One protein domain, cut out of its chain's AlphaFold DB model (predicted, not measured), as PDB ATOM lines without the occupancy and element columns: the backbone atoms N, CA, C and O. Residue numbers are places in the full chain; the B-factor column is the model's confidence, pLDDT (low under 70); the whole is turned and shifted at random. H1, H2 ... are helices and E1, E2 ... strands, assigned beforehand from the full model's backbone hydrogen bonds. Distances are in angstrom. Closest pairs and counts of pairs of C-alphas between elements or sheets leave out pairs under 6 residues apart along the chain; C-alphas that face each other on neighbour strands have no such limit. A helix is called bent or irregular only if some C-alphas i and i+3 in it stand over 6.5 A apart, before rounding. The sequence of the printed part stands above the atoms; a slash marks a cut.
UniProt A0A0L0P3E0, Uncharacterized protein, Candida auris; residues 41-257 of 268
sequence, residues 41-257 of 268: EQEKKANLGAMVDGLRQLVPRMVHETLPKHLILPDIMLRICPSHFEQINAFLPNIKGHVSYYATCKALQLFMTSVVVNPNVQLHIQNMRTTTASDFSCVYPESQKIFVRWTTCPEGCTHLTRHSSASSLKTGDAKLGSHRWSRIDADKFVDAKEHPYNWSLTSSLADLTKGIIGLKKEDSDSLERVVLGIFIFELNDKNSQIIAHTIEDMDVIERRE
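What this domain is: This is residues 41 to 257 of the 268 residues of an uncharacterized protein of Candida auris (UniProt A0A0L0P3E0). A twisted sheet of five strands is covered along one face by two long helices, H1 and H3, side by side with the strands' run. H6 packs on H3 and E5, H2 grazes the sheet, and H4 and H5 lie off it among long loops. The 217 printed residues hold six helices and five strands, in the order H1 E1 H2 H3 E2 E3 H4 H5 H6 E4 E5; the sheet, E1 E5 E4 E3 E2, is mixed, and the class is mixed helices and strands. The whole is compact, with a radius of gyration of the C-alphas of 18.0 A and spans of 57 by 49 by 29 A.

Where its parts are: Start with the sheet: E5, residues 242 to 256, runs 38.9 A from C-alpha 242 at (53.293, 9.713, 41.465) to C-alpha 256 at (15.849, 4.315, 50.367). E4, residues 223 to 235, spans 38.3 A, E3, residues 145 to 152, 22.4 A, and E2, residues 123 to 131, 22.1 A. E1, residues 72 to 80, spans 17.0 A and bends by 101 degrees at residue 75. Find C-alpha 41 at (58.915, 19.487, 27.739); from there H1, residues 41 to 61, runs 30.8 A, only just irregular, with C-alphas 57 and 60 6.6 A apart. H3, residues 98 to 116, spans 25.7 A and H6, residues 201 to 213, 16.3 A; H2 is residues 82 to 87, H4 158 to 161, H5 178 to 181.

How they stand to each other: Look first at E5 and E4, an antiparallel hairpin, where N 232 and O 246 are 2.8 A apart. E4 and E3 are antiparallel, N 148 and O 231 at 2.8 A; so are E3 and E2, a hairpin, N 147 and O 129 at 2.8 A. E1 is parallel to E5, N 245 and O 77 at 2.8 A. H1 is on the sheet at a height of 9.1 A, over E4 and E3, along the strands; its closest C-alphas to E2 are Pro 60 and Leu 123, 4.2 A. H3 is on the sheet at a height of 9.2 A, over E5 and only just over E4, on which 3 of its C-alphas fall. H3 and H6 touch at Thr 104 and Leu 201, closest C-alphas 7.3 A, a steep tilt of 40 degrees, the same way. H5 only just touches H3, through residues 115 to 116 of H3 alone, with 3 pairs of C-alphas within 8 A, the closest Val 115 and Ser 178 at 6.1 A. H4 touches no helix and is not on the sheet. In H2, H3 and H6 every O i to N i+4 pair is within hydrogen-bond range, in H1 15 of 17; H4 and H5 are too short for such a pair.

The domain as a whole: The C-alphas farthest apart, Glu 41 and Asp 219, are 56.8 A apart, and the printed part has no cut. Three links are long: E2 to E3, H4 to H5 and H5 to H6. Mean pLDDT of the printed part is 79.5; look for values under 70 in 72 residues, among them 85 to 94 and 174 to 222.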
ATOM      1  N   GLU A  41      60.329  19.112  27.629       92.50
ATOM      2  CA  GLU A  41      58.915  19.487  27.739       92.50
ATOM      3  C   GLU A  41      58.004  18.613  26.867       92.50
ATOM      4  O   GLU A  41      56.863  18.323  27.248       92.50
ATOM      5  N   GLN A  42      58.492  18.137  25.717       95.12
ATOM      6  CA  GLN A  42      57.774  17.137  24.926       95.12
ATOM      7  C   GLN A  42      57.702  15.780  25.654       95.12
ATOM      8  O   GLN A  42      56.626  15.174  25.688       95.12
ATOM      9  N   GLU A  43      58.790  15.326  26.290       96.38
ATOM     10  CA  GLU A  43      58.811  14.098  27.099       96.38
ATOM     11  C   GLU A  43      57.855  14.204  28.301       96.38
ATOM     12  O   GLU A  43      57.013  13.325  28.500       96.38
ATOM     13  N   LYS A  44      57.889  15.312  29.053       95.88
ATOM     14  CA  LYS A  44      56.968  15.574  30.179       95.88
ATOM     15  C   LYS A  44      55.501  15.531  29.759       95.88
ATOM     16  O   LYS A  44      54.669  15.002  30.504       95.88
ATOM     17  N   LYS A  45      55.157  16.069  28.584       96.19
ATOM     18  CA  LYS A  45      53.786  16.025  28.040       96.19
ATOM     19  C   LYS A  45      53.383  14.609  27.622       96.19
ATOM     20  O   LYS A  45      52.259  14.196  27.909       96.19
ATOM     21  N   ALA A  46      54.293  13.846  27.015       97.75
ATOM     22  CA  ALA A  46      54.059  12.443  26.672       97.75
ATOM     23  C   ALA A  46      53.858  11.571  27.928       97.75
ATOM     24  O   ALA A  46      52.889  10.810  28.001       97.75
ATOM     25  N   ASN A  47      54.707  11.744  28.946       98.19
ATOM     26  CA  ASN A  47      54.607  11.055  30.235       98.19
ATOM     27  C   ASN A  47      53.290  11.384  30.957       98.19
ATOM     28  O   ASN A  47      52.618  10.474  31.445       98.19
ATOM     29  N   LEU A  48      52.858  12.652  30.948       98.31
ATOM     30  CA  LEU A  48      51.556  13.053  31.494       98.31
ATOM     31  C   LEU A  48      50.390  12.360  30.773       98.31
ATOM     32  O   LEU A  48      49.479  11.861  31.435       98.31
ATOM     33  N   GLY A  49      50.421  12.295  29.438       98.06
ATOM     34  CA  GLY A  49      49.420  11.572  28.647       98.06
ATOM     35  C   GLY A  49      49.358  10.087  29.014       98.06
ATOM     36  O   GLY A  49      48.290   9.574  29.352       98.06
ATOM     37  N   ALA A  50      50.514   9.420  29.056       98.25
ATOM     38  CA  ALA A  50      50.621   8.016  29.452       98.25
ATOM     39  C   ALA A  50      50.129   7.764  30.893       98.25
ATOM     40  O   ALA A  50      49.438   6.775  31.144       98.25
ATOM     41  N   MET A  51      50.424   8.671  31.830       98.31
ATOM     42  CA  MET A  51      49.949   8.596  33.215       98.31
ATOM     43  C   MET A  51      48.424   8.758  33.303       98.31
ATOM     44  O   MET A  51      47.760   7.980  33.988       98.31
ATOM     45  N   VAL A  52      47.848   9.721  32.575       98.38
ATOM     46  CA  VAL A  52      46.392   9.933  32.478       98.38
ATOM     47  C   VAL A  52      45.691   8.696  31.906       98.38
ATOM     48  O   VAL A  52      44.696   8.233  32.472       98.38
ATOM     49  N   ASP A  53      46.219   8.113  30.830       98.12
ATOM     50  CA  ASP A  53      45.634   6.932  30.188       98.12
ATOM     51  C   ASP A  53      45.788   5.658  31.034       98.12
ATOM     52  O   ASP A  53      44.867   4.834  31.086       98.12
ATOM     53  N   GLY A  54      46.907   5.514  31.751       98.06
ATOM     54  CA  GLY A  54      47.117   4.451  32.733       98.06
ATOM     55  C   GLY A  54      46.152   4.560  33.916       98.06
ATOM     56  O   GLY A  54      45.456   3.598  34.246       98.06
ATOM     57  N   LEU A  55      46.028   5.748  34.516       98.38
ATOM     58  CA  LEU A  55      45.079   5.998  35.604       98.38
ATOM     59  C   LEU A  55      43.629   5.780  35.161       98.38
ATOM     60  O   LEU A  55      42.857   5.194  35.922       98.38
ATOM     61  N   ARG A  56      43.253   6.147  33.929       98.06
ATOM     62  CA  ARG A  56      41.901   5.890  33.395       98.06
ATOM     63  C   ARG A  56      41.550   4.396  33.364       98.06
ATOM     64  O   ARG A  56      40.390   4.047  33.566       98.06
ATOM     65  N   GLN A  57      42.536   3.522  33.159       97.62
ATOM     66  CA  GLN A  57      42.359   2.063  33.165       97.62
ATOM     67  C   GLN A  57      42.428   1.441  34.568       97.62
ATOM     68  O   GLN A  57      41.821   0.394  34.806       97.62
ATOM     69  N   LEU A  58      43.183   2.054  35.485       97.88
ATOM     70  CA  LEU A  58      43.443   1.524  36.827       97.88
ATOM     71  C   LEU A  58      42.411   1.979  37.864       97.88
ATOM     72  O   LEU A  58      41.954   1.153  38.656       97.88
ATOM     73  N   VAL A  59      42.009   3.256  37.846       97.94
ATOM     74  CA  VAL A  59      41.066   3.841  38.818       97.94
ATOM     75  C   VAL A  59      39.780   3.021  38.974       97.94
ATOM     76  O   VAL A  59      39.419   2.765  40.123       97.94
ATOM     77  N   PRO A  60      39.123   2.509  37.911       97.12
ATOM     78  CA  PRO A  60      37.918   1.693  38.071       97.12
ATOM     79  C   PRO A  60      38.092   0.473  38.983       97.12
ATOM     80  O   PRO A  60      37.164   0.083  39.691       97.12
ATOM     81  N   ARG A  61      39.300  -0.098  39.030       96.12
ATOM     82  CA  ARG A  61      39.621  -1.266  39.857       96.12
ATOM     83  C   ARG A  61      40.268  -0.906  41.196       96.12
ATOM     84  O   ARG A  61      40.498  -1.813  41.990       96.12
ATOM     85  N   MET A  62      40.503   0.376  41.511       96.00
ATOM     86  CA  MET A  62      41.228   0.793  42.729       96.00
ATOM     87  C   MET A  62      40.544   0.444  44.061       96.00
ATOM     88  O   MET A  62      41.193   0.469  45.107       96.00
ATOM     89  N   VAL A  63      39.265   0.060  44.040       92.81
ATOM     90  CA  VAL A  63      38.548  -0.499  45.201       92.81
ATOM     91  C   VAL A  63      38.951  -1.958  45.522       92.81
ATOM     92  O   VAL A  63      38.725  -2.416  46.639       92.81
ATOM     93  N   HIS A  64      39.647  -2.647  44.605       93.12
ATOM     94  CA  HIS A  64      40.163  -4.024  44.760       93.12
ATOM     95  C   HIS A  64      41.680  -4.144  44.535       93.12
ATOM     96  O   HIS A  64      42.375  -4.914  45.206       93.12
ATOM     97  N   GLU A  65      42.212  -3.384  43.580       95.50
ATOM     98  CA  GLU A  65      43.598  -3.412  43.107       95.50
ATOM     99  C   GLU A  65      44.356  -2.161  43.561       95.50
ATOM    100  O   GLU A  65      43.827  -1.059  43.574       95.50
ATOM    101  N   THR A  66      45.615  -2.299  43.960       95.56
ATOM    102  CA  THR A  66      46.492  -1.144  44.219       95.56
ATOM    103  C   THR A  66      47.206  -0.732  42.936       95.56
ATOM    104  O   THR A  66      47.478  -1.594  42.099       95.56
ATOM    105  N   LEU A  67      47.581   0.545  42.802       97.25
ATOM    106  CA  LEU A  67      48.364   1.017  41.654       97.25
ATOM    107  C   LEU A  67      49.667   0.200  41.474       97.25
ATOM    108  O   LEU A  67      50.253  -0.239  42.469       97.25
ATOM    109  N   PRO A  68      50.150  -0.032  40.240       96.81
ATOM    110  CA  PRO A  68      51.419  -0.717  39.992       96.81
ATOM    111  C   PRO A  68      52.628   0.036  40.556       96.81
ATOM    112  O   PRO A  68      52.735   1.248  40.397       96.81
ATOM    113  N   LYS A  69      53.594  -0.699  41.128       95.75
ATOM    114  CA  LYS A  69      54.785  -0.124  41.789       95.75
ATOM    115  C   LYS A  69      55.599   0.831  40.912       95.75
ATOM    116  O   LYS A  69      56.198   1.757  41.431       95.75
ATOM    117  N   HIS A  70      55.637   0.616  39.595       95.62
ATOM    118  CA  HIS A  70      56.421   1.455  38.684       95.62
ATOM    119  C   HIS A  70      55.854   2.879  38.538       95.62
ATOM    120  O   HIS A  70      56.628   3.808  38.325       95.62
ATOM    121  N   LEU A  71      54.539   3.072  38.718       96.94
ATOM    122  CA  LEU A  71      53.903   4.397  38.697       96.94
ATOM    123  C   LEU A  71      54.108   5.181  40.002       96.94
ATOM    124  O   LEU A  71      53.697   6.333  40.081       96.94
ATOM    125  N   ILE A  72      54.693   4.568  41.033       97.25
ATOM    126  CA  ILE A  72      54.762   5.099  42.396       97.25
ATOM    127  C   ILE A  72      56.222   5.382  42.764       97.25
ATOM    128  O   ILE A  72      57.067   4.488  42.690       97.25
ATOM    129  N   LEU A  73      56.529   6.609  43.193       96.50
ATOM    130  CA  LEU A  73      57.862   6.936  43.703       96.50
ATOM    131  C   LEU A  73      58.091   6.239  45.070       96.50
ATOM    132  O   LEU A  73      57.155   6.154  45.867       96.50
ATOM    133  N   PRO A  74      59.304   5.739  45.396       93.25
ATOM    134  CA  PRO A  74      59.541   5.006  46.648       93.25
ATOM    135  C   PRO A  74      59.161   5.748  47.942       93.25
ATOM    136  O   PRO A  74      58.691   5.101  48.881       93.25
ATOM    137  N   ASP A  75      59.317   7.078  47.976       93.25
ATOM    138  CA  ASP A  75      58.928   7.960  49.093       93.25
ATOM    139  C   ASP A  75      57.546   8.615  48.886       93.25
ATOM    140  O   ASP A  75      57.318   9.764  49.254       93.25
ATOM    141  N   ILE A  76      56.605   7.900  48.256       96.25
ATOM    142  CA  ILE A  76      55.240   8.406  48.062       96.25
ATOM    143  C   ILE A  76      54.588   8.824  49.388       96.25
ATOM    144  O   ILE A  76      54.651   8.106  50.392       96.25
ATOM    145  N   MET A  77      53.892   9.959  49.359       94.62
ATOM    146  CA  MET A  77      53.015  10.406  50.436       94.62
ATOM    147  C   MET A  77      51.558  10.022  50.158       94.62
ATOM    148  O   MET A  77      51.043  10.255  49.065       94.62
ATOM    149  N   LEU A  78      50.870   9.464  51.152       93.69
ATOM    150  CA  LEU A  78      49.428   9.231  51.133       93.69
ATOM    151  C   LEU A  78      48.744  10.134  52.159       93.69
ATOM    152  O   LEU A  78      49.147  10.180  53.321       93.69
ATOM    153  N   ARG A  79      47.689  10.826  51.730       89.88
ATOM    154  CA  ARG A  79      46.815  11.639  52.586       89.88
ATOM    155  C   ARG A  79      45.365  11.210  52.376       89.88
ATOM    156  O   ARG A  79      44.972  10.897  51.254       89.88
ATOM    157  N   ILE A  80      44.584  11.166  53.452       87.00
ATOM    158  CA  ILE A  80      43.184  10.722  53.435       87.00
ATOM    159  C   ILE A  80      42.345  11.788  54.135       87.00
ATOM    160  O   ILE A  80      42.608  12.100  55.292       87.00
ATOM    161  N   CYS A  81      41.379  12.342  53.408       82.00
ATOM    162  CA  CYS A  81      40.457  13.410  53.788       82.00
ATOM    163  C   CYS A  81      41.085  14.545  54.625       82.00
ATOM    164  O   CYS A  81      40.534  14.867  55.681       82.00
ATOM    165  N   PRO A  82      42.233  15.145  54.244       75.31
ATOM    166  CA  PRO A  82      42.846  16.210  55.033       75.31
ATOM    167  C   PRO A  82      41.911  17.387  55.321       75.31
ATOM    168  O   PRO A  82      41.948  17.880  56.448       75.31
ATOM    169  N   SER A  83      40.992  17.760  54.424       76.88
ATOM    170  CA  SER A  83      40.007  18.805  54.746       76.88
ATOM    171  C   SER A  83      39.015  18.391  55.846       76.88
ATOM    172  O   SER A  83      38.523  19.248  56.577       76.88
ATOM    173  N   HIS A  84      38.765  17.093  56.047       72.06
ATOM    174  CA  HIS A  84      38.009  16.604  57.207       72.06
ATOM    175  C   HIS A  84      38.833  16.701  58.502       72.06
ATOM    176  O   HIS A  84      38.309  17.137  59.525       72.06
ATOM    177  N   PHE A  85      40.129  16.361  58.458       66.94
ATOM    178  CA  PHE A  85      41.040  16.519  59.604       66.94
ATOM    179  C   PHE A  85      41.188  17.991  60.028       66.94
ATOM    180  O   PHE A  85      41.146  18.285  61.223       66.94
ATOM    181  N   GLU A  86      41.271  18.911  59.064       69.75
ATOM    182  CA  GLU A  86      41.250  20.362  59.295       69.75
ATOM    183  C   GLU A  86      39.943  20.811  59.973       69.75
ATOM    184  O   GLU A  86      39.989  21.492  60.998       69.75
ATOM    185  N   GLN A  87      38.777  20.374  59.474       69.88
ATOM    186  CA  GLN A  87      37.467  20.699  60.063       69.88
ATOM    187  C   GLN A  87      37.339  20.263  61.531       69.88
ATOM    188  O   GLN A  87      36.786  21.002  62.348       69.88
ATOM    189  N   ILE A  88      37.854  19.080  61.883       67.31
ATOM    190  CA  ILE A  88      37.803  18.551  63.258       67.31
ATOM    191  C   ILE A  88      39.008  18.976  64.120       67.31
ATOM    192  O   ILE A  88      39.107  18.550  65.270       67.31
ATOM    193  N   ASN A  89      39.904  19.825  63.597       63.06
ATOM    194  CA  ASN A  89      41.153  20.267  64.240       63.06
ATOM    195  C   ASN A  89      42.049  19.105  64.728       63.06
ATOM    196  O   ASN A  89      42.689  19.198  65.779       63.06
ATOM    197  N   ALA A  90      42.096  18.003  63.975       64.38
ATOM    198  CA  ALA A  90      42.912  16.832  64.291       64.38
ATOM    199  C   ALA A  90      44.189  16.769  63.439       64.38
ATOM    200  O   ALA A  90      44.263  17.292  62.329       64.38
ATOM    201  N   PHE A  91      45.213  16.089  63.959       65.94
ATOM    202  CA  PHE A  91      46.477  15.905  63.250       65.94
ATOM    203  C   PHE A  91      46.319  14.938  62.067       65.94
ATOM    204  O   PHE A  91      45.935  13.782  62.249       65.94
ATOM    205  N   LEU A  92      46.678  15.394  60.865       67.44
ATOM    206  CA  LEU A  92      46.725  14.560  59.667       67.44
ATOM    207  C   LEU A  92      47.911  13.574  59.737       67.44
ATOM    208  O   LEU A  92      49.062  14.020  59.759       67.44
ATOM    209  N   PRO A  93      47.691  12.245  59.708       68.69
ATOM    210  CA  PRO A  93      48.789  11.285  59.693       68.69
ATOM    211  C   PRO A  93      49.613  11.375  58.399       68.69
ATOM    212  O   PRO A  93      49.101  11.215  57.292       68.69
ATOM    213  N   ASN A  94      50.926  11.562  58.549       69.81
ATOM    214  CA  ASN A  94      51.884  11.539  57.443       69.81
ATOM    215  C   ASN A  94      52.222  10.095  57.041       69.81
ATOM    216  O   ASN A  94      53.229   9.531  57.478       69.81
ATOM    217  N   ILE A  95      51.394   9.490  56.189       86.31
ATOM    218  CA  ILE A  95      51.637   8.145  55.660       86.31
ATOM    219  C   ILE A  95      52.665   8.247  54.529       86.31
ATOM    220  O   ILE A  95      52.322   8.591  53.398       86.31
ATOM    221  N   LYS A  96      53.934   7.963  54.829       90.12
ATOM    222  CA  LYS A  96      55.032   8.008  53.851       90.12
ATOM    223  C   LYS A  96      55.614   6.636  53.538       90.12
ATOM    224  O   LYS A  96      55.616   5.729  54.380       90.12
ATOM    225  N   GLY A  97      56.157   6.533  52.333       93.12
ATOM    226  CA  GLY A  97      56.922   5.393  51.863       93.12
ATOM    227  C   GLY A  97      56.060   4.244  51.347       93.12
ATOM    228  O   GLY A  97      54.936   3.985  51.792       93.12
ATOM    229  N   HIS A  98      56.638   3.505  50.405       93.75
ATOM    230  CA  HIS A  98      55.970   2.440  49.664       93.75
ATOM    231  C   HIS A  98      55.297   1.374  50.561       93.75
ATOM    232  O   HIS A  98      54.201   0.922  50.250       93.75
ATOM    233  N   VAL A  99      55.890   0.936  51.679       92.25
ATOM    234  CA  VAL A  99      55.262  -0.106  52.528       92.25
ATOM    235  C   VAL A  99      53.958   0.400  53.160       92.25
ATOM    236  O   VAL A  99      52.913  -0.239  53.017       92.25
ATOM    237  N   SER A 100      54.006   1.575  53.792       90.75
ATOM    238  CA  SER A 100      52.871   2.220  54.464       90.75
ATOM    239  C   SER A 100      51.738   2.550  53.489       90.75
ATOM    240  O   SER A 100      50.569   2.310  53.800       90.75
ATOM    241  N   TYR A 101      52.088   3.038  52.292       94.50
ATOM    242  CA  TYR A 101      51.146   3.326  51.208       94.50
ATOM    243  C   TYR A 101      50.328   2.082  50.829       94.50
ATOM    244  O   TYR A 101      49.100   2.097  50.918       94.50
ATOM    245  N   TYR A 102      50.986   0.971  50.465       95.62
ATOM    246  CA  TYR A 102      50.272  -0.226  49.995       95.62
ATOM    247  C   TYR A 102      49.476  -0.907  51.114       95.62
ATOM    248  O   TYR A 102      48.369  -1.382  50.855       95.62
ATOM    249  N   ALA A 103      49.998  -0.922  52.346       92.62
ATOM    250  CA  ALA A 103      49.272  -1.435  53.508       92.62
ATOM    251  C   ALA A 103      47.982  -0.634  53.759       92.62
ATOM    252  O   ALA A 103      46.905  -1.218  53.895       92.62
ATOM    253  N   THR A 104      48.075   0.697  53.726       90.06
ATOM    254  CA  THR A 104      46.926   1.591  53.904       90.06
ATOM    255  C   THR A 104      45.905   1.439  52.781       90.06
ATOM    256  O   THR A 104      44.722   1.249  53.060       90.06
ATOM    257  N   CYS A 105      46.336   1.449  51.515       93.25
ATOM    258  CA  CYS A 105      45.424   1.242  50.390       93.25
ATOM    259  C   CYS A 105      44.708  -0.113  50.485       93.25
ATOM    260  O   CYS A 105      43.503  -0.175  50.254       93.25
ATOM    261  N   LYS A 106      45.399  -1.190  50.886       92.62
ATOM    262  CA  LYS A 106      44.773  -2.511  51.069       92.62
ATOM    263  C   LYS A 106      43.752  -2.541  52.203       92.62
ATOM    264  O   LYS A 106      42.700  -3.161  52.051       92.62
ATOM    265  N   ALA A 107      44.022  -1.858  53.310       88.31
ATOM    266  CA  ALA A 107      43.072  -1.747  54.410       88.31
ATOM    267  C   ALA A 107      41.856  -0.866  54.052       88.31
ATOM    268  O   ALA A 107      40.735  -1.230  54.404       88.31
ATOM    269  N   LEU A 108      42.035   0.210  53.276       88.38
ATOM    270  CA  LEU A 108      40.924   1.009  52.737       88.38
ATOM    271  C   LEU A 108      40.056   0.195  51.758       88.38
ATOM    272  O   LEU A 108      38.833   0.236  51.846       88.38
ATOM    273  N   GLN A 109      40.670  -0.598  50.873       91.62
ATOM    274  CA  GLN A 109      39.968  -1.522  49.965       91.62
ATOM    275  C   GLN A 109      39.145  -2.562  50.737       91.62
ATOM    276  O   GLN A 109      37.969  -2.787  50.440       91.62
ATOM    277  N   LEU A 110      39.741  -3.166  51.772       87.06
ATOM    278  CA  LEU A 110      39.049  -4.106  52.653       87.06
ATOM    279  C   LEU A 110      37.870  -3.437  53.374       87.06
ATOM    280  O   LEU A 110      36.778  -4.000  53.395       87.06
ATOM    281  N   PHE A 111      38.075  -2.244  53.930       83.56
ATOM    282  CA  PHE A 111      37.041  -1.464  54.607       83.56
ATOM    283  C   PHE A 111      35.872  -1.134  53.669       83.56
ATOM    284  O   PHE A 111      34.728  -1.467  53.980       83.56
ATOM    285  N   MET A 112      36.157  -0.582  52.486       84.12
ATOM    286  CA  MET A 112      35.144  -0.249  51.480       84.12
ATOM    287  C   MET A 112      34.298  -1.469  51.103       84.12
ATOM    288  O   MET A 112      33.078  -1.410  51.198       84.12
ATOM    289  N   THR A 113      34.934  -2.590  50.753       85.12
ATOM    290  CA  THR A 113      34.253  -3.809  50.260       85.12
ATOM    291  C   THR A 113      33.643  -4.700  51.348       85.12
ATOM    292  O   THR A 113      32.900  -5.639  51.041       85.12
ATOM    293  N   SER A 114      33.969  -4.455  52.623       79.25
ATOM    294  CA  SER A 114      33.466  -5.248  53.754       79.25
ATOM    295  C   SER A 114      32.461  -4.498  54.617       79.25
ATOM    296  O   SER A 114      31.568  -5.135  55.171       79.25
ATOM    297  N   VAL A 115      32.585  -3.177  54.745       73.44
ATOM    298  CA  VAL A 115      31.780  -2.361  55.668       73.44
ATOM    299  C   VAL A 115      30.834  -1.426  54.922       73.44
ATOM    300  O   VAL A 115      29.680  -1.298  55.324       73.44
ATOM    301  N   VAL A 116      31.312  -0.784  53.851       76.44
ATOM    302  CA  VAL A 116      30.586   0.319  53.207       76.44
ATOM    303  C   VAL A 116      29.712  -0.181  52.061       76.44
ATOM    304  O   VAL A 116      28.494  -0.048  52.123       76.44
ATOM    305  N   VAL A 117      30.304  -0.784  51.033       82.94
ATOM    306  CA  VAL A 117      29.638  -1.134  49.769       82.94
ATOM    307  C   VAL A 117      29.799  -2.609  49.410       82.94
ATOM    308  O   VAL A 117      30.683  -3.309  49.909       82.94
ATOM    309  N   ASN A 118      28.934  -3.069  48.509       84.62
ATOM    310  CA  ASN A 118      28.942  -4.411  47.942       84.62
ATOM    311  C   ASN A 118      30.333  -4.791  47.385       84.62
ATOM    312  O   ASN A 118      30.929  -4.014  46.638       84.62
ATOM    313  N   PRO A 119      30.870  -5.989  47.678       85.75
ATOM    314  CA  PRO A 119      32.207  -6.393  47.241       85.75
ATOM    315  C   PRO A 119      32.385  -6.525  45.718       85.75
ATOM    316  O   PRO A 119      33.517  -6.690  45.276       85.75
ATOM    317  N   ASN A 120      31.319  -6.452  44.916       88.44
ATOM    318  CA  ASN A 120      31.386  -6.483  43.451       88.44
ATOM    319  C   ASN A 120      31.425  -5.080  42.808       88.44
ATOM    320  O   ASN A 120      31.492  -4.986  41.581       88.44
ATOM    321  N   VAL A 121      31.387  -3.986  43.589       90.56
ATOM    322  CA  VAL A 121      31.467  -2.627  43.019       90.56
ATOM    323  C   VAL A 121      32.785  -2.385  42.279       90.56
ATOM    324  O   VAL A 121      33.825  -2.962  42.592       90.56
ATOM    325  N   GLN A 122      32.748  -1.450  41.339       94.69
ATOM    326  CA  GLN A 122      33.909  -0.778  40.764       94.69
ATOM    327  C   GLN A 122      33.768   0.733  40.961       94.69
ATOM    328  O   GLN A 122      32.699   1.225  41.336       94.69
ATOM    329  N   LEU A 123      34.849   1.468  40.710       96.50
ATOM    330  CA  LEU A 123      34.800   2.923  40.631       96.50
ATOM    331  C   LEU A 123      34.441   3.356  39.202       96.50
ATOM    332  O   LEU A 123      34.898   2.784  38.215       96.50
ATOM    333  N   HIS A 124      33.633   4.399  39.088       96.88
ATOM    334  CA  HIS A 124      33.281   5.066  37.846       96.88
ATOM    335  C   HIS A 124      33.904   6.458  37.868       96.88
ATOM    336  O   HIS A 124      33.644   7.244  38.778       96.88
ATOM    337  N   ILE A 125      34.742   6.762  36.875       97.88
ATOM    338  CA  ILE A 125      35.331   8.094  36.716       97.88
ATOM    339  C   ILE A 125      34.235   9.039  36.217       97.88
ATOM    340  O   ILE A 125      33.703   8.846  35.127       97.88
ATOM    341  N   GLN A 126      33.922  10.060  37.010       97.50
ATOM    342  CA  GLN A 126      32.971  11.121  36.663       97.50
ATOM    343  C   GLN A 126      33.663  12.274  35.931       97.50
ATOM    344  O   GLN A 126      33.105  12.870  35.017       97.50
ATOM    345  N   ASN A 127      34.889  12.605  36.345       97.56
ATOM    346  CA  ASN A 127      35.711  13.633  35.715       97.56
ATOM    347  C   ASN A 127      37.195  13.322  35.952       97.56
ATOM    348  O   ASN A 127      37.563  12.847  37.028       97.56
ATOM    349  N   MET A 128      38.042  13.617  34.971       97.75
ATOM    350  CA  MET A 128      39.495  13.534  35.071       97.75
ATOM    351  C   MET A 128      40.101  14.784  34.429       97.75
ATOM    352  O   MET A 128      39.903  15.016  33.238       97.75
ATOM    353  N   ARG A 129      40.830  15.585  35.213       96.12
ATOM    354  CA  ARG A 129      41.446  16.848  34.769       96.12
ATOM    355  C   ARG A 129      42.883  16.965  35.268       96.12
ATOM    356  O   ARG A 129      43.219  16.426  36.321       96.12
ATOM    357  N   THR A 130      43.704  17.714  34.547       96.12
ATOM    358  CA  THR A 130      45.087  18.024  34.921       96.12
ATOM    359  C   THR A 130      45.229  19.508  35.253       96.12
ATOM    360  O   THR A 130      44.502  20.338  34.709       96.12
ATOM    361  N   THR A 131      46.120  19.858  36.180       94.12
ATOM    362  CA  THR A 131      46.482  21.258  36.471       94.12
ATOM    363  C   THR A 131      47.835  21.337  37.175       94.12
ATOM    364  O   THR A 131      48.208  20.407  37.888       94.12
ATOM    365  N   THR A 132      48.559  22.434  36.989       90.56
ATOM    366  CA  THR A 132      49.729  22.810  37.798       90.56
ATOM    367  C   THR A 132      49.373  23.799  38.911       90.56
ATOM    368  O   THR A 132      50.159  23.971  39.833       90.56
ATOM    369  N   ALA A 133      48.180  24.412  38.868       81.56
ATOM    370  CA  ALA A 133      47.770  25.468  39.791       81.56
ATOM    371  C   ALA A 133      47.799  25.031  41.269       81.56
ATOM    372  O   ALA A 133      47.457  23.894  41.615       81.56
ATOM    373  N   SER A 134      48.167  25.980  42.129       67.38
ATOM    374  CA  SER A 134      48.356  25.823  43.574       67.38
ATOM    375  C   SER A 134      47.083  26.044  44.406       67.38
ATOM    376  O   SER A 134      47.148  26.017  45.630       67.38
ATOM    377  N   ASP A 135      45.917  26.197  43.766       66.94
ATOM    378  CA  ASP A 135      44.625  26.536  44.399       66.94
ATOM    379  C   ASP A 135      44.047  25.449  45.337       66.94
ATOM    380  O   ASP A 135      42.952  25.600  45.878       66.94
ATOM    381  N   PHE A 136      44.747  24.326  45.499       69.00
ATOM    382  CA  PHE A 136      44.334  23.166  46.285       69.00
ATOM    383  C   PHE A 136      45.374  22.887  47.373       69.00
ATOM    384  O   PHE A 136      46.558  23.165  47.181       69.00
ATOM    385  N   SER A 137      44.958  22.283  48.489       72.25
ATOM    386  CA  SER A 137      45.818  21.882  49.615       72.25
ATOM    387  C   SER A 137      46.735  20.699  49.252       72.25
ATOM    388  O   SER A 137      46.682  19.626  49.849       72.25
ATOM    389  N   CYS A 138      47.576  20.867  48.236       80.12
ATOM    390  CA  CYS A 138      48.527  19.887  47.718       80.12
ATOM    391  C   CYS A 138      49.853  19.903  48.492       80.12
ATOM    392  O   CYS A 138      50.215  20.902  49.111       80.12
ATOM    393  N   VAL A 139      50.581  18.786  48.455       86.94
ATOM    394  CA  VAL A 139      51.886  18.650  49.125       86.94
ATOM    395  C   VAL A 139      52.975  19.423  48.375       86.94
ATOM    396  O   VAL A 139      53.856  20.015  48.996       86.94
ATOM    397  N   TYR A 140      52.905  19.425  47.044       90.75
ATOM    398  CA  TYR A 140      53.901  19.997  46.147       90.75
ATOM    399  C   TYR A 140      53.225  21.057  45.251       90.75
ATOM    400  O   TYR A 140      52.642  20.705  44.217       90.75
ATOM    401  N   PRO A 141      53.265  22.354  45.625       87.31
ATOM    402  CA  PRO A 141      52.529  23.421  44.936       87.31
ATOM    403  C   PRO A 141      52.792  23.493  43.431       87.31
ATOM    404  O   PRO A 141      51.834  23.503  42.668       87.31
ATOM    405  N   GLU A 142      54.051  23.388  43.003       89.69
ATOM    406  CA  GLU A 142      54.452  23.492  41.589       89.69
ATOM    407  C   GLU A 142      54.309  22.181  40.789       89.69
ATOM    408  O   GLU A 142      54.538  22.156  39.583       89.69
ATOM    409  N   SER A 143      53.936  21.067  41.435       94.56
ATOM    410  CA  SER A 143      53.823  19.767  40.755       94.56
ATOM    411  C   SER A 143      52.683  19.729  39.733       94.56
ATOM    412  O   SER A 143      51.623  20.337  39.919       94.56
ATOM    413  N   GLN A 144      52.839  18.918  38.688       96.38
ATOM    414  CA  GLN A 144      51.717  18.540  37.836       96.38
ATOM    415  C   GLN A 144      50.766  17.622  38.613       96.38
ATOM    416  O   GLN A 144      51.167  16.591  39.153       96.38
ATOM    417  N   LYS A 145      49.481  17.980  38.636       96.25
ATOM    418  CA  LYS A 145      48.431  17.257  39.361       96.25
ATOM    419  C   LYS A 145      47.440  16.627  38.392       96.25
ATOM    420  O   LYS A 145      47.100  17.237  37.372       96.25
ATOM    421  N   ILE A 146      46.942  15.442  38.733       97.62
ATOM    422  CA  ILE A 146      45.819  14.765  38.074       97.62
ATOM    423  C   ILE A 146      44.704  14.591  39.107       97.62
ATOM    424  O   ILE A 146      44.858  13.859  40.083       97.62
ATOM    425  N   PHE A 147      43.571  15.250  38.879       97.06
ATOM    426  CA  PHE A 147      42.365  15.125  39.694       97.06
ATOM    427  C   PHE A 147      41.411  14.140  39.030       97.06
ATOM    428  O   PHE A 147      41.059  14.319  37.862       97.06
ATOM    429  N   VAL A 148      40.942  13.151  39.782       97.94
ATOM    430  CA  VAL A 148      39.984  12.143  39.325       97.94
ATOM    431  C   VAL A 148      38.802  12.121  40.286       97.94
ATOM    432  O   VAL A 148      38.903  11.572  41.379       97.94
ATOM    433  N   ARG A 149      37.673  12.716  39.887       97.69
ATOM    434  CA  ARG A 149      36.409  12.566  40.620       97.69
ATOM    435  C   ARG A 149      35.799  11.219  40.255       97.69
ATOM    436  O   ARG A 149      35.645  10.919  39.068       97.69
ATOM    437  N   TRP A 150      35.425  10.437  41.257       97.50
ATOM    438  CA  TRP A 150      34.889   9.091  41.089       97.50
ATOM    439  C   TRP A 150      33.639   8.860  41.943       97.50
ATOM    440  O   TRP A 150      33.386   9.570  42.914       97.50
ATOM    441  N   THR A 151      32.861   7.846  41.571       96.06
ATOM    442  CA  THR A 151      31.786   7.255  42.388       96.06
ATOM    443  C   THR A 151      31.933   5.737  42.396       96.06
ATOM    444  O   THR A 151      32.509   5.178  41.467       96.06
ATOM    445  N   THR A 152      31.379   5.031  43.376       93.94
ATOM    446  CA  THR A 152      31.133   3.588  43.243       93.94
ATOM    447  C   THR A 152      30.017   3.330  42.225       93.94
ATOM    448  O   THR A 152      29.383   4.261  41.715       93.94
ATOM    449  N   CYS A 153      29.769   2.060  41.908       92.31
ATOM    450  CA  CYS A 153      28.595   1.663  41.135       92.31
ATOM    451  C   CYS A 153      27.292   2.175  41.784       92.31
ATOM    452  O   CYS A 153      27.134   1.984  42.992       92.31
ATOM    453  N   PRO A 154      26.361   2.761  41.008       89.12
ATOM    454  CA  PRO A 154      24.963   2.907  41.411       89.12
ATOM    455  C   PRO A 154      24.229   1.563  41.308       89.12
ATOM    456  O   PRO A 154      24.765   0.588  40.762       89.12
ATOM    457  N   GLU A 155      22.989   1.505  41.790       84.12
ATOM    458  CA  GLU A 155      22.130   0.343  41.541       84.12
ATOM    459  C   GLU A 155      21.874   0.111  40.040       84.12
ATOM    460  O   GLU A 155      21.988   1.009  39.204       84.12
ATOM    461  N   GLY A 156      21.623  -1.150  39.672       81.31
ATOM    462  CA  GLY A 156      21.490  -1.574  38.273       81.31
ATOM    463  C   GLY A 156      22.796  -1.588  37.461       81.31
ATOM    464  O   GLY A 156      22.778  -1.944  36.283       81.31
ATOM    465  N   CYS A 157      23.946  -1.238  38.052       87.75
ATOM    466  CA  CYS A 157      25.227  -1.266  37.349       87.75
ATOM    467  C   CYS A 157      25.629  -2.686  36.904       87.75
ATOM    468  O   CYS A 157      25.610  -3.637  37.687       87.75
ATOM    469  N   THR A 158      26.106  -2.816  35.663       87.31
ATOM    470  CA  THR A 158      26.540  -4.090  35.057       87.31
ATOM    471  C   THR A 158      27.703  -4.769  35.784       87.31
ATOM    472  O   THR A 158      27.872  -5.982  35.675       87.31
ATOM    473  N   HIS A 159      28.504  -4.026  36.553       86.69
ATOM    474  CA  HIS A 159      29.563  -4.596  37.389       86.69
ATOM    475  C   HIS A 159      29.011  -5.460  38.530       86.69
ATOM    476  O   HIS A 159      29.614  -6.478  38.863       86.69
ATOM    477  N   LEU A 160      27.842  -5.099  39.073       81.25
ATOM    478  CA  LEU A 160      27.202  -5.819  40.173       81.25
ATOM    479  C   LEU A 160      26.667  -7.179  39.705       81.25
ATOM    480  O   LEU A 160      26.875  -8.185  40.374       81.25
ATOM    481  N   THR A 161      26.049  -7.235  38.523       72.06
ATOM    482  CA  THR A 161      25.429  -8.461  37.986       72.06
ATOM    483  C   THR A 161      26.426  -9.442  37.360       72.06
ATOM    484  O   THR A 161      26.118 -10.623  37.207       72.06
ATOM    485  N   ARG A 162      27.649  -8.996  37.035       63.44
ATOM    486  CA  ARG A 162      28.666  -9.765  36.287       63.44
ATOM    487  C   ARG A 162      29.075 -11.108  36.915       63.44
ATOM    488  O   ARG A 162      29.599 -11.964  36.205       63.44
ATOM    489  N   HIS A 163      28.857 -11.297  38.217       58.31
ATOM    490  CA  HIS A 163      29.289 -12.486  38.964       58.31
ATOM    491  C   HIS A 163      28.154 -13.221  39.700       58.31
ATOM    492  O   HIS A 163      28.428 -14.126  40.487       58.31
ATOM    493  N   SER A 164      26.887 -12.871  39.454       56.00
ATOM    494  CA  SER A 164      25.740 -13.426  40.184       56.00
ATOM    495  C   SER A 164      24.524 -13.644  39.287       56.00
ATOM    496  O   SER A 164      24.054 -12.716  38.638       56.00
ATOM    497  N   SER A 165      23.939 -14.840  39.339       55.84
ATOM    498  CA  SER A 165      22.665 -15.176  38.682       55.84
ATOM    499  C   SER A 165      21.417 -14.622  39.395       55.84
ATOM    500  O   SER A 165      20.298 -14.937  38.999       55.84
ATOM    501  N   ALA A 166      21.592 -13.814  40.447       56.00
ATOM    502  CA  ALA A 166      20.515 -13.141  41.166       56.00
ATOM    503  C   ALA A 166      20.166 -11.800  40.497       56.00
ATOM    504  O   ALA A 166      21.052 -11.035  40.119       56.00
ATOM    505  N   SER A 167      18.870 -11.508  40.366       50.47
ATOM    506  CA  SER A 167      18.327 -10.403  39.558       50.47
ATOM    507  C   SER A 167      18.457  -8.999  40.166       50.47
ATOM    508  O   SER A 167      18.033  -8.032  39.541       50.47
ATOM    509  N   SER A 168      19.037  -8.869  41.360       52.06
ATOM    510  CA  SER A 168      19.397  -7.593  41.984       52.06
ATOM    511  C   SER A 168      20.466  -7.848  43.048       52.06
ATOM    512  O   SER A 168      20.226  -8.608  43.985       52.06
ATOM    513  N   LEU A 169      21.649  -7.245  42.896       66.94
ATOM    514  CA  LEU A 169      22.612  -7.087  43.987       66.94
ATOM    515  C   LEU A 169      22.610  -5.615  44.385       66.94
ATOM    516  O   LEU A 169      22.936  -4.761  43.555       66.94
ATOM    517  N   LYS A 170      22.252  -5.323  45.637       73.56
ATOM    518  CA  LYS A 170      22.148  -3.947  46.128       73.56
ATOM    519  C   LYS A 170      23.546  -3.408  46.392       73.56
ATOM    520  O   LYS A 170      24.464  -4.145  46.768       73.56
ATOM    521  N   THR A 171      23.731  -2.107  46.214       76.69
ATOM    522  CA  THR A 171      25.033  -1.457  46.446       76.69
ATOM    523  C   THR A 171      25.410  -1.429  47.931       76.69
ATOM    524  O   THR A 171      26.599  -1.440  48.253       76.69
ATOM    525  N   GLY A 172      24.422  -1.497  48.832       67.00
ATOM    526  CA  GLY A 172      24.603  -1.599  50.284       67.00
ATOM    527  C   GLY A 172      24.995  -2.981  50.839       67.00
ATOM    528  O   GLY A 172      25.306  -3.058  52.031       67.00
ATOM    529  N   ASP A 173      25.023  -4.050  50.026       71.00
ATOM    530  CA  ASP A 173      25.278  -5.445  50.458       71.00
ATOM    531  C   ASP A 173      26.765  -5.726  50.796       71.00
ATOM    532  O   ASP A 173      27.440  -6.560  50.184       71.00
ATOM    533  N   ALA A 174      27.318  -5.007  51.775       68.25
ATOM    534  CA  ALA A 174      28.697  -5.165  52.237       68.25
ATOM    535  C   ALA A 174      28.887  -6.440  53.093       68.25
ATOM    536  O   ALA A 174      28.063  -6.750  53.955       68.25
ATOM    537  N   LYS A 175      30.013  -7.158  52.919       62.09
ATOM    538  CA  LYS A 175      30.246  -8.509  53.498       62.09
ATOM    539  C   LYS A 175      30.069  -8.635  55.018       62.09
ATOM    540  O   LYS A 175      29.794  -9.729  55.508       62.09
ATOM    541  N   LEU A 176      30.326  -7.568  55.769       58.44
ATOM    542  CA  LEU A 176      30.296  -7.554  57.232       58.44
ATOM    543  C   LEU A 176      29.096  -6.777  57.792       58.44
ATOM    544  O   LEU A 176      28.696  -7.036  58.927       58.44
ATOM    545  N   GLY A 177      28.537  -5.854  56.999       54.28
ATOM    546  CA  GLY A 177      27.487  -4.912  57.386       54.28
ATOM    547  C   GLY A 177      27.874  -3.960  58.529       54.28
ATOM    548  O   GLY A 177      28.781  -4.210  59.327       54.28
ATOM    549  N   SER A 178      27.121  -2.869  58.680       51.91
ATOM    550  CA  SER A 178      27.270  -1.943  59.817       51.91
ATOM    551  C   SER A 178      27.034  -2.629  61.177       51.91
ATOM    552  O   SER A 178      27.638  -2.265  62.185       51.91
ATOM    553  N   HIS A 179      26.210  -3.684  61.198       43.56
ATOM    554  CA  HIS A 179      25.791  -4.415  62.398       43.56
ATOM    555  C   HIS A 179      26.904  -5.217  63.105       43.56
ATOM    556  O   HIS A 179      26.730  -5.587  64.269       43.56
ATOM    557  N   ARG A 180      28.038  -5.504  62.443       43.25
ATOM    558  CA  ARG A 180      29.213  -6.128  63.090       43.25
ATOM    559  C   ARG A 180      30.273  -5.114  63.501       43.25
ATOM    560  O   ARG A 180      30.984  -5.376  64.468       43.25
ATOM    561  N   TRP A 181      30.368  -3.974  62.818       45.25
ATOM    562  CA  TRP A 181      31.369  -2.952  63.137       45.25
ATOM    563  C   TRP A 181      31.052  -2.213  64.440       45.25
ATOM    564  O   TRP A 181      31.959  -1.937  65.207       45.25
ATOM    565  N   SER A 182      29.776  -2.020  64.787       48.06
ATOM    566  CA  SER A 182      29.369  -1.473  66.096       48.06
ATOM    567  C   SER A 182      29.708  -2.365  67.305       48.06
ATOM    568  O   SER A 182      29.585  -1.923  68.443       48.06
ATOM    569  N   ARG A 183      30.137  -3.618  67.076       43.41
ATOM    570  CA  ARG A 183      30.725  -4.504  68.100       43.41
ATOM    571  C   ARG A 183      32.252  -4.450  68.142       43.41
ATOM    572  O   ARG A 183      32.841  -4.943  69.101       43.41
ATOM    573  N   ILE A 184      32.890  -3.903  67.109       48.06
ATOM    574  CA  ILE A 184      34.300  -3.535  67.160       48.06
ATOM    575  C   ILE A 184      34.321  -2.222  67.926       48.06
ATOM    576  O   ILE A 184      33.933  -1.178  67.411       48.06
ATOM    577  N   ASP A 185      34.692  -2.326  69.195       42.38
ATOM    578  CA  ASP A 185      34.684  -1.230  70.151       42.38
ATOM    579  C   ASP A 185      35.760  -0.206  69.764       42.38
ATOM    580  O   ASP A 185      36.897  -0.252  70.234       42.38
ATOM    581  N   ALA A 186      35.420   0.661  68.807       47.72
ATOM    582  CA  ALA A 186      36.330   1.643  68.237       47.72
ATOM    583  C   ALA A 186      36.872   2.570  69.325       47.72
ATOM    584  O   ALA A 186      38.031   2.957  69.262       47.72
ATOM    585  N   ASP A 187      36.086   2.839  70.364       47.41
ATOM    586  CA  ASP A 187      36.475   3.702  71.471       47.41
ATOM    587  C   ASP A 187      37.577   3.050  72.348       47.41
ATOM    588  O   ASP A 187      38.358   3.772  72.955       47.41
ATOM    589  N   LYS A 188      37.760   1.714  72.311       46.75
ATOM    590  CA  LYS A 188      38.959   1.019  72.851       46.75
ATOM    591  C   LYS A 188      40.188   1.064  71.930       46.75
ATOM    592  O   LYS A 188      41.276   0.664  72.335       46.75
ATOM    593  N   PHE A 189      40.017   1.480  70.678       43.28
ATOM    594  CA  PHE A 189      41.091   1.690  69.699       43.28
ATOM    595  C   PHE A 189      41.411   3.183  69.495       43.28
ATOM    596  O   PHE A 189      42.421   3.512  68.874       43.28
ATOM    597  N   VAL A 190      40.554   4.074  70.004       47.50
ATOM    598  CA  VAL A 190      40.634   5.536  69.895       47.50
ATOM    599  C   VAL A 190      40.933   6.132  71.280       47.50
ATOM    600  O   VAL A 190      40.277   7.069  71.726       47.50
ATOM    601  N   ASP A 191      41.998   5.665  71.943       45.56
ATOM    602  CA  ASP A 191      42.590   6.374  73.097       45.56
ATOM    603  C   ASP A 191      43.461   7.568  72.641       45.56
ATOM    604  O   ASP A 191      44.569   7.843  73.112       45.56
ATOM    605  N   ALA A 192      42.923   8.332  71.684       44.53
ATOM    606  CA  ALA A 192      43.548   9.512  71.092       44.53
ATOM    607  C   ALA A 192      43.743  10.659  72.105       44.53
ATOM    608  O   ALA A 192      44.480  11.603  71.830       44.53
ATOM    609  N   LYS A 193      43.099  10.576  73.279       44.62
ATOM    610  CA  LYS A 193      43.285  11.516  74.394       44.62
ATOM    611  C   LYS A 193      44.522  11.224  75.243       44.62
ATOM    612  O   LYS A 193      45.046  12.165  75.829       44.62
ATOM    613  N   GLU A 194      44.998   9.980  75.297       47.62
ATOM    614  CA  GLU A 194      46.198   9.635  76.074       47.62
ATOM    615  C   GLU A 194      47.464   9.594  75.201       47.62
ATOM    616  O   GLU A 194      48.547   9.960  75.668       47.62
ATOM    617  N   HIS A 195      47.352   9.224  73.917       46.91
ATOM    618  CA  HIS A 195      48.505   9.084  73.013       46.91
ATOM    619  C   HIS A 195      48.302   9.754  71.635       46.91
ATOM    620  O   HIS A 195      48.085   9.059  70.640       46.91
ATOM    621  N   PRO A 196      48.475  11.089  71.516       47.38
ATOM    622  CA  PRO A 196      48.282  11.835  70.259       47.38
ATOM    623  C   PRO A 196      49.270  11.483  69.125       47.38
ATOM    624  O   PRO A 196      49.129  11.982  68.012       47.38
ATOM    625  N   TYR A 197      50.269  10.631  69.384       44.69
ATOM    626  CA  TYR A 197      51.261  10.179  68.399       44.69
ATOM    627  C   TYR A 197      50.939   8.810  67.772       44.69
ATOM    628  O   TYR A 197      51.510   8.462  66.737       44.69
ATOM    629  N   ASN A 198      50.014   8.042  68.358       47.91
ATOM    630  CA  ASN A 198      49.617   6.728  67.848       47.91
ATOM    631  C   ASN A 198      48.441   6.867  66.879       47.91
ATOM    632  O   ASN A 198      47.302   6.519  67.194       47.91
ATOM    633  N   TRP A 199      48.722   7.369  65.674       51.09
ATOM    634  CA  TRP A 199      47.755   7.285  64.584       51.09
ATOM    635  C   TRP A 199      47.448   5.806  64.301       51.09
ATOM    636  O   TRP A 199      48.353   5.008  64.047       51.09
ATOM    637  N   SER A 200      46.173   5.425  64.349       63.28
ATOM    638  CA  SER A 200      45.732   4.120  63.865       63.28
ATOM    639  C   SER A 200      44.863   4.320  62.642       63.28
ATOM    640  O   SER A 200      43.887   5.067  62.664       63.28
ATOM    641  N   LEU A 201      45.156   3.583  61.575       62.47
ATOM    642  CA  LEU A 201      44.280   3.572  60.412       62.47
ATOM    643  C   LEU A 201      42.851   3.135  60.788       62.47
ATOM    644  O   LEU A 201      41.884   3.619  60.210       62.47
ATOM    645  N   THR A 202      42.702   2.248  61.778       63.38
ATOM    646  CA  THR A 202      41.386   1.780  62.235       63.38
ATOM    647  C   THR A 202      40.586   2.859  62.961       63.38
ATOM    648  O   THR A 202      39.367   2.875  62.797       63.38
ATOM    649  N   SER A 203      41.229   3.771  63.707       63.69
ATOM    650  CA  SER A 203      40.533   4.899  64.338       63.69
ATOM    651  C   SER A 203      40.112   5.920  63.287       63.69
ATOM    652  O   SER A 203      38.933   6.244  63.223       63.69
ATOM    653  N   SER A 204      40.999   6.303  62.362       65.06
ATOM    654  CA  SER A 204      40.629   7.199  61.256       65.06
ATOM    655  C   SER A 204      39.500   6.628  60.386       65.06
ATOM    656  O   SER A 204      38.577   7.352  60.037       65.06
ATOM    657  N   LEU A 205      39.514   5.326  60.069       66.00
ATOM    658  CA  LEU A 205      38.405   4.679  59.353       66.00
ATOM    659  C   LEU A 205      37.109   4.669  60.179       66.00
ATOM    660  O   LEU A 205      36.033   4.856  59.615       66.00
ATOM    661  N   ALA A 206      37.185   4.490  61.502       64.62
ATOM    662  CA  ALA A 206      36.020   4.578  62.378       64.62
ATOM    663  C   ALA A 206      35.465   6.011  62.459       64.62
ATOM    664  O   ALA A 206      34.252   6.193  62.366       64.62
ATOM    665  N   ASP A 207      36.314   7.029  62.543       64.00
ATOM    666  CA  ASP A 207      35.882   8.428  62.539       64.00
ATOM    667  C   ASP A 207      35.269   8.818  61.186       64.00
ATOM    668  O   ASP A 207      34.202   9.427  61.158       64.00
ATOM    669  N   LEU A 208      35.816   8.322  60.068       62.16
ATOM    670  CA  LEU A 208      35.175   8.420  58.750       62.16
ATOM    671  C   LEU A 208      33.795   7.718  58.735       62.16
ATOM    672  O   LEU A 208      32.846   8.290  58.198       62.16
ATOM    673  N   THR A 209      33.609   6.546  59.373       62.75
ATOM    674  CA  THR A 209      32.253   5.948  59.509       62.75
ATOM    675  C   THR A 209      31.286   6.814  60.316       62.75
ATOM    676  O   THR A 209      30.106   6.877  59.964       62.75
ATOM    677  N   LYS A 210      31.767   7.465  61.384       62.47
ATOM    678  CA  LYS A 210      30.955   8.295  62.288       62.47
ATOM    679  C   LYS A 210      30.579   9.628  61.624       62.47
ATOM    680  O   LYS A 210      29.433  10.052  61.747       62.47
ATOM    681  N   GLY A 211      31.525  10.262  60.927       56.31
ATOM    682  CA  GLY A 211      31.393  11.598  60.337       56.31
ATOM    683  C   GLY A 211      30.829  11.641  58.915       56.31
ATOM    684  O   GLY A 211      30.075  12.558  58.609       56.31
ATOM    685  N   ILE A 212      31.163  10.667  58.059       54.47
ATOM    686  CA  ILE A 212      30.763  10.657  56.637       54.47
ATOM    687  C   ILE A 212      29.642   9.648  56.379       54.47
ATOM    688  O   ILE A 212      28.653   9.956  55.727       54.47
ATOM    689  N   ILE A 213      29.787   8.419  56.882       56.69
ATOM    690  CA  ILE A 213      28.943   7.293  56.438       56.69
ATOM    691  C   ILE A 213      27.625   7.211  57.230       56.69
ATOM    692  O   ILE A 213      26.702   6.516  56.818       56.69
ATOM    693  N   GLY A 214      27.509   7.913  58.365       51.97
ATOM    694  CA  GLY A 214      26.234   8.132  59.058       51.97
ATOM    695  C   GLY A 214      25.462   6.858  59.427       51.97
ATOM    696  O   GLY A 214      24.238   6.920  59.535       51.97
ATOM    697  N   LEU A 215      26.165   5.725  59.601       52.44
ATOM    698  CA  LEU A 215      25.636   4.349  59.619       52.44
ATOM    699  C   LEU A 215      24.638   4.078  60.760       52.44
ATOM    700  O   LEU A 215      24.928   3.357  61.723       52.44
ATOM    701  N   LYS A 216      23.424   4.614  60.642       49.09
ATOM    702  CA  LYS A 216      22.312   4.305  61.535       49.09
ATOM    703  C   LYS A 216      21.803   2.895  61.250       49.09
ATOM    704  O   LYS A 216      21.528   2.507  60.120       49.09
ATOM    705  N   LYS A 217      21.698   2.126  62.330       50.62
ATOM    706  CA  LYS A 217      21.206   0.749  62.374       50.62
ATOM    707  C   LYS A 217      19.696   0.714  62.100       50.62
ATOM    708  O   LYS A 217      18.919   0.782  63.049       50.62
ATOM    709  N   GLU A 218      19.303   0.567  60.838       51.28
ATOM    710  CA  GLU A 218      17.915   0.321  60.412       51.28
ATOM    711  C   GLU A 218      17.856  -0.755  59.312       51.28
ATOM    712  O   GLU A 218      18.882  -1.102  58.721       51.28
ATOM    713  N   ASP A 219      16.673  -1.340  59.118       51.00
ATOM    714  CA  ASP A 219      16.506  -2.630  58.445       51.00
ATOM    715  C   ASP A 219      16.847  -2.616  56.945       51.00
ATOM    716  O   ASP A 219      16.603  -1.661  56.207       51.00
ATOM    717  N   SER A 220      17.447  -3.720  56.500       53.31
ATOM    718  CA  SER A 220      18.300  -3.820  55.308       53.31
ATOM    719  C   SER A 220      17.579  -3.912  53.957       53.31
ATOM    720  O   SER A 220      18.217  -4.241  52.955       53.31
ATOM    721  N   ASP A 221      16.266  -3.697  53.894       54.44
ATOM    722  CA  ASP A 221      15.481  -4.238  52.777       54.44
ATOM    723  C   ASP A 221      15.454  -3.387  51.496       54.44
ATOM    724  O   ASP A 221      15.061  -3.903  50.452       54.44
ATOM    725  N   SER A 222      15.967  -2.150  51.496       58.47
ATOM    726  CA  SER A 222      16.139  -1.343  50.267       58.47
ATOM    727  C   SER A 222      17.026  -0.100  50.463       58.47
ATOM    728  O   SER A 222      16.551   1.035  50.419       58.47
ATOM    729  N   LEU A 223      18.329  -0.303  50.697       70.19
ATOM    730  CA  LEU A 223      19.317   0.784  50.803       70.19
ATOM    731  C   LEU A 223      20.323   0.758  49.641       70.19
ATOM    732  O   LEU A 223      21.283  -0.022  49.660       70.19
ATOM    733  N   GLU A 224      20.153   1.676  48.688       80.06
ATOM    734  CA  GLU A 224      21.229   2.058  47.771       80.06
ATOM    735  C   GLU A 224      22.280   2.833  48.575       80.06
ATOM    736  O   GLU A 224      21.944   3.807  49.251       80.06
ATOM    737  N   ARG A 225      23.556   2.452  48.469       84.44
ATOM    738  CA  ARG A 225      24.684   3.223  49.000       84.44
ATOM    739  C   ARG A 225      25.726   3.465  47.915       84.44
ATOM    740  O   ARG A 225      26.380   2.531  47.452       84.44
ATOM    741  N   VAL A 226      25.928   4.729  47.556       87.38
ATOM    742  CA  VAL A 226      26.952   5.162  46.598       87.38
ATOM    743  C   VAL A 226      27.964   6.044  47.312       87.38
ATOM    744  O   VAL A 226      27.606   7.075  47.872       87.38
ATOM    745  N   VAL A 227      29.237   5.653  47.270       90.19
ATOM    746  CA  VAL A 227      30.344   6.476  47.772       90.19
ATOM    747  C   VAL A 227      30.907   7.287  46.615       90.19
ATOM    748  O   VAL A 227      31.077   6.757  45.516       90.19
ATOM    749  N   LEU A 228      31.224   8.549  46.853       92.62
ATOM    750  CA  LEU A 228      31.917   9.421  45.911       92.62
ATOM    751  C   LEU A 228      33.176   9.998  46.551       92.62
ATOM    752  O   LEU A 228      33.318   9.963  47.770       92.62
ATOM    753  N   GLY A 229      34.091  10.500  45.728       93.50
ATOM    754  CA  GLY A 229      35.309  11.145  46.204       93.50
ATOM    755  C   GLY A 229      36.180  11.679  45.078       93.50
ATOM    756  O   GLY A 229      35.834  11.608  43.890       93.50
ATOM    757  N   ILE A 230      37.334  12.219  45.457       95.31
ATOM    758  CA  ILE A 230      38.359  12.712  44.542       95.31
ATOM    759  C   ILE A 230      39.687  12.034  44.874       95.31
ATOM    760  O   ILE A 230      40.140  12.053  46.015       95.31
ATOM    761  N   PHE A 231      40.340  11.456  43.868       97.00
ATOM    762  CA  PHE A 231      41.771  11.168  43.937       97.00
ATOM    763  C   PHE A 231      42.549  12.337  43.338       97.00
ATOM    764  O   PHE A 231      42.218  12.812  42.249       97.00
ATOM    765  N   ILE A 232      43.589  12.780  44.033       96.25
ATOM    766  CA  ILE A 232      44.553  13.769  43.554       96.25
ATOM    767  C   ILE A 232      45.907  13.071  43.498       96.25
ATOM    768  O   ILE A 232      46.429  12.639  44.529       96.25
ATOM    769  N   PHE A 233      46.461  12.939  42.298       97.56
ATOM    770  CA  PHE A 233      47.799  12.402  42.075       97.56
ATOM    771  C   PHE A 233      48.737  13.556  41.734       97.56
ATOM    772  O   PHE A 233      48.556  14.217  40.714       97.56
ATOM    773  N   GLU A 234      49.718  13.801  42.593       97.00
ATOM    774  CA  GLU A 234      50.797  14.764  42.367       97.00
ATOM    775  C   GLU A 234      51.968  14.001  41.738       97.00
ATOM    776  O   GLU A 234      52.329  12.925  42.230       97.00
ATOM    777  N   LEU A 235      52.525  14.507  40.637       97.88
ATOM    778  CA  LEU A 235      53.581  13.840  39.870       97.88
ATOM    779  C   LEU A 235      54.965  14.440  40.145       97.88
ATOM    780  O   LEU A 235      55.087  15.577  40.596       97.88
ATOM    781  N   ASN A 236      56.010  13.667  39.843       97.06
ATOM    782  CA  ASN A 236      57.385  14.160  39.790       97.06
ATOM    783  C   ASN A 236      57.596  15.129  38.611       97.06
ATOM    784  O   ASN A 236      56.797  15.173  37.678       97.06
ATOM    785  N   ASP A 237      58.731  15.829  38.604       96.31
ATOM    786  CA  ASP A 237      59.098  16.837  37.591       96.31
ATOM    787  C   ASP A 237      59.088  16.309  36.139       96.31
ATOM    788  O   ASP A 237      59.018  17.082  35.186       96.31
ATOM    789  N   LYS A 238      59.149  14.982  35.961       96.88
ATOM    790  CA  LYS A 238      59.117  14.291  34.660       96.88
ATOM    791  C   LYS A 238      57.734  13.763  34.258       96.88
ATOM    792  O   LYS A 238      57.622  13.135  33.206       96.88
ATOM    793  N   ASN A 239      56.705  13.956  35.084       97.81
ATOM    794  CA  ASN A 239      55.362  13.372  34.962       97.81
ATOM    795  C   ASN A 239      55.316  11.832  34.867       97.81
ATOM    796  O   ASN A 239      54.303  11.261  34.467       97.81
ATOM    797  N   SER A 240      56.403  11.143  35.222       97.38
ATOM    798  CA  SER A 240      56.571   9.698  35.028       97.38
ATOM    799  C   SER A 240      56.150   8.862  36.236       97.38
ATOM    800  O   SER A 240      55.845   7.679  36.083       97.38
ATOM    801  N   GLN A 241      56.122   9.453  37.436       98.25
ATOM    802  CA  GLN A 241      55.759   8.769  38.681       98.25
ATOM    803  C   GLN A 241      54.976   9.684  39.625       98.25
ATOM    804  O   GLN A 241      55.172  10.897  39.648       98.25
ATOM    805  N   ILE A 242      54.116   9.074  40.437       98.31
ATOM    806  CA  ILE A 242      53.293   9.713  41.465       98.31
ATOM    807  C   ILE A 242      54.123   9.870  42.745       98.31
ATOM    808  O   ILE A 242      54.657   8.886  43.268       98.31
ATOM    809  N   ILE A 243      54.196  11.101  43.256       97.25
ATOM    810  CA  ILE A 243      54.918  11.483  44.482       97.25
ATOM    811  C   ILE A 243      53.982  11.711  45.670       97.25
ATOM    812  O   ILE A 243      54.360  11.446  46.810       97.25
ATOM    813  N   ALA A 244      52.732  12.110  45.420       96.00
ATOM    814  CA  ALA A 244      51.684  12.092  46.431       96.00
ATOM    815  C   ALA A 244      50.353  11.595  45.864       96.00
ATOM    816  O   ALA A 244      49.995  11.867  44.719       96.00
ATOM    817  N   HIS A 245      49.608  10.881  46.699       96.19
ATOM    818  CA  HIS A 245      48.232  10.476  46.461       96.19
ATOM    819  C   HIS A 245      47.380  11.031  47.602       96.19
ATOM    820  O   HIS A 245      47.584  10.681  48.763       96.19
ATOM    821  N   THR A 246      46.431  11.900  47.279       94.06
ATOM    822  CA  THR A 246      45.445  12.404  48.241       94.06
ATOM    823  C   THR A 246      44.074  11.858  47.878       94.06
ATOM    824  O   THR A 246      43.699  11.859  46.705       94.06
ATOM    825  N   ILE A 247      43.344  11.373  48.876       92.94
ATOM    826  CA  ILE A 247      41.939  10.987  48.766       92.94
ATOM    827  C   ILE A 247      41.140  12.078  49.479       92.94
ATOM    828  O   ILE A 247      41.312  12.237  50.681       92.94
ATOM    829  N   GLU A 248      40.315  12.829  48.757       88.75
ATOM    830  CA  GLU A 248      39.581  14.007  49.248       88.75
ATOM    831  C   GLU A 248      38.077  13.886  48.968       88.75
ATOM    832  O   GLU A 248      37.658  13.028  48.183       88.75
ATOM    833  N   ASP A 249      37.281  14.775  49.570       84.19
ATOM    834  CA  ASP A 249      35.850  14.969  49.295       84.19
ATOM    835  C   ASP A 249      35.041  13.660  49.318       84.19
ATOM    836  O   ASP A 249      34.132  13.465  48.508       84.19
ATOM    837  N   MET A 250      35.396  12.730  50.215       86.75
ATOM    838  CA  MET A 250      34.635  11.493  50.352       86.75
ATOM    839  C   MET A 250      33.262  11.779  50.953       86.75
ATOM    840  O   MET A 250      33.166  12.369  52.025       86.75
ATOM    841  N   ASP A 251      32.216  11.302  50.287       82.69
ATOM    842  CA  ASP A 251      30.828  11.415  50.737       82.69
ATOM    843  C   ASP A 251      30.058  10.126  50.418       82.69
ATOM    844  O   ASP A 251      30.434   9.364  49.517       82.69
ATOM    845  N   VAL A 252      28.998   9.850  51.178       82.50
ATOM    846  CA  VAL A 252      28.179   8.642  51.049       82.50
ATOM    847  C   VAL A 252      26.713   9.012  50.881       82.50
ATOM    848  O   VAL A 252      26.021   9.393  51.820       82.50
ATOM    849  N   ILE A 253      26.216   8.806  49.665       81.50
ATOM    850  CA  ILE A 253      24.808   8.973  49.332       81.50
ATOM    851  C   ILE A 253      24.087   7.663  49.650       81.50
ATOM    852  O   ILE A 253      24.297   6.653  48.974       81.50
ATOM    853  N   GLU A 254      23.205   7.695  50.646       79.62
ATOM    854  CA  GLU A 254      22.231   6.631  50.895       79.62
ATOM    855  C   GLU A 254      20.865   7.014  50.310       79.62
ATOM    856  O   GLU A 254      20.343   8.096  50.592       79.62
ATOM    857  N   ARG A 255      20.255   6.126  49.516       78.06
ATOM    858  CA  ARG A 255      18.860   6.269  49.068       78.06
ATOM    859  C   ARG A 255      18.046   5.076  49.545       78.06
ATOM    860  O   ARG A 255      18.497   3.938  49.469       78.06
ATOM    861  N   ARG A 256      16.833   5.347  50.027       71.56
ATOM    862  CA  ARG A 256      15.849   4.315  50.367       71.56
ATOM    863  C   ARG A 256      14.864   4.194  49.212       71.56
ATOM    864  O   ARG A 256      14.349   5.229  48.780       71.56
ATOM    865  N   GLU A 257      14.547   2.984  48.754       62.69
ATOM    866  CA  GLU A 257      13.330   2.832  47.947       62.69
ATOM    867  C   GLU A 257      12.141   3.207  48.833       62.69
ATOM    868  O   GLU A 257      11.925   2.615  49.895       62.69
TER     869      GLU A 257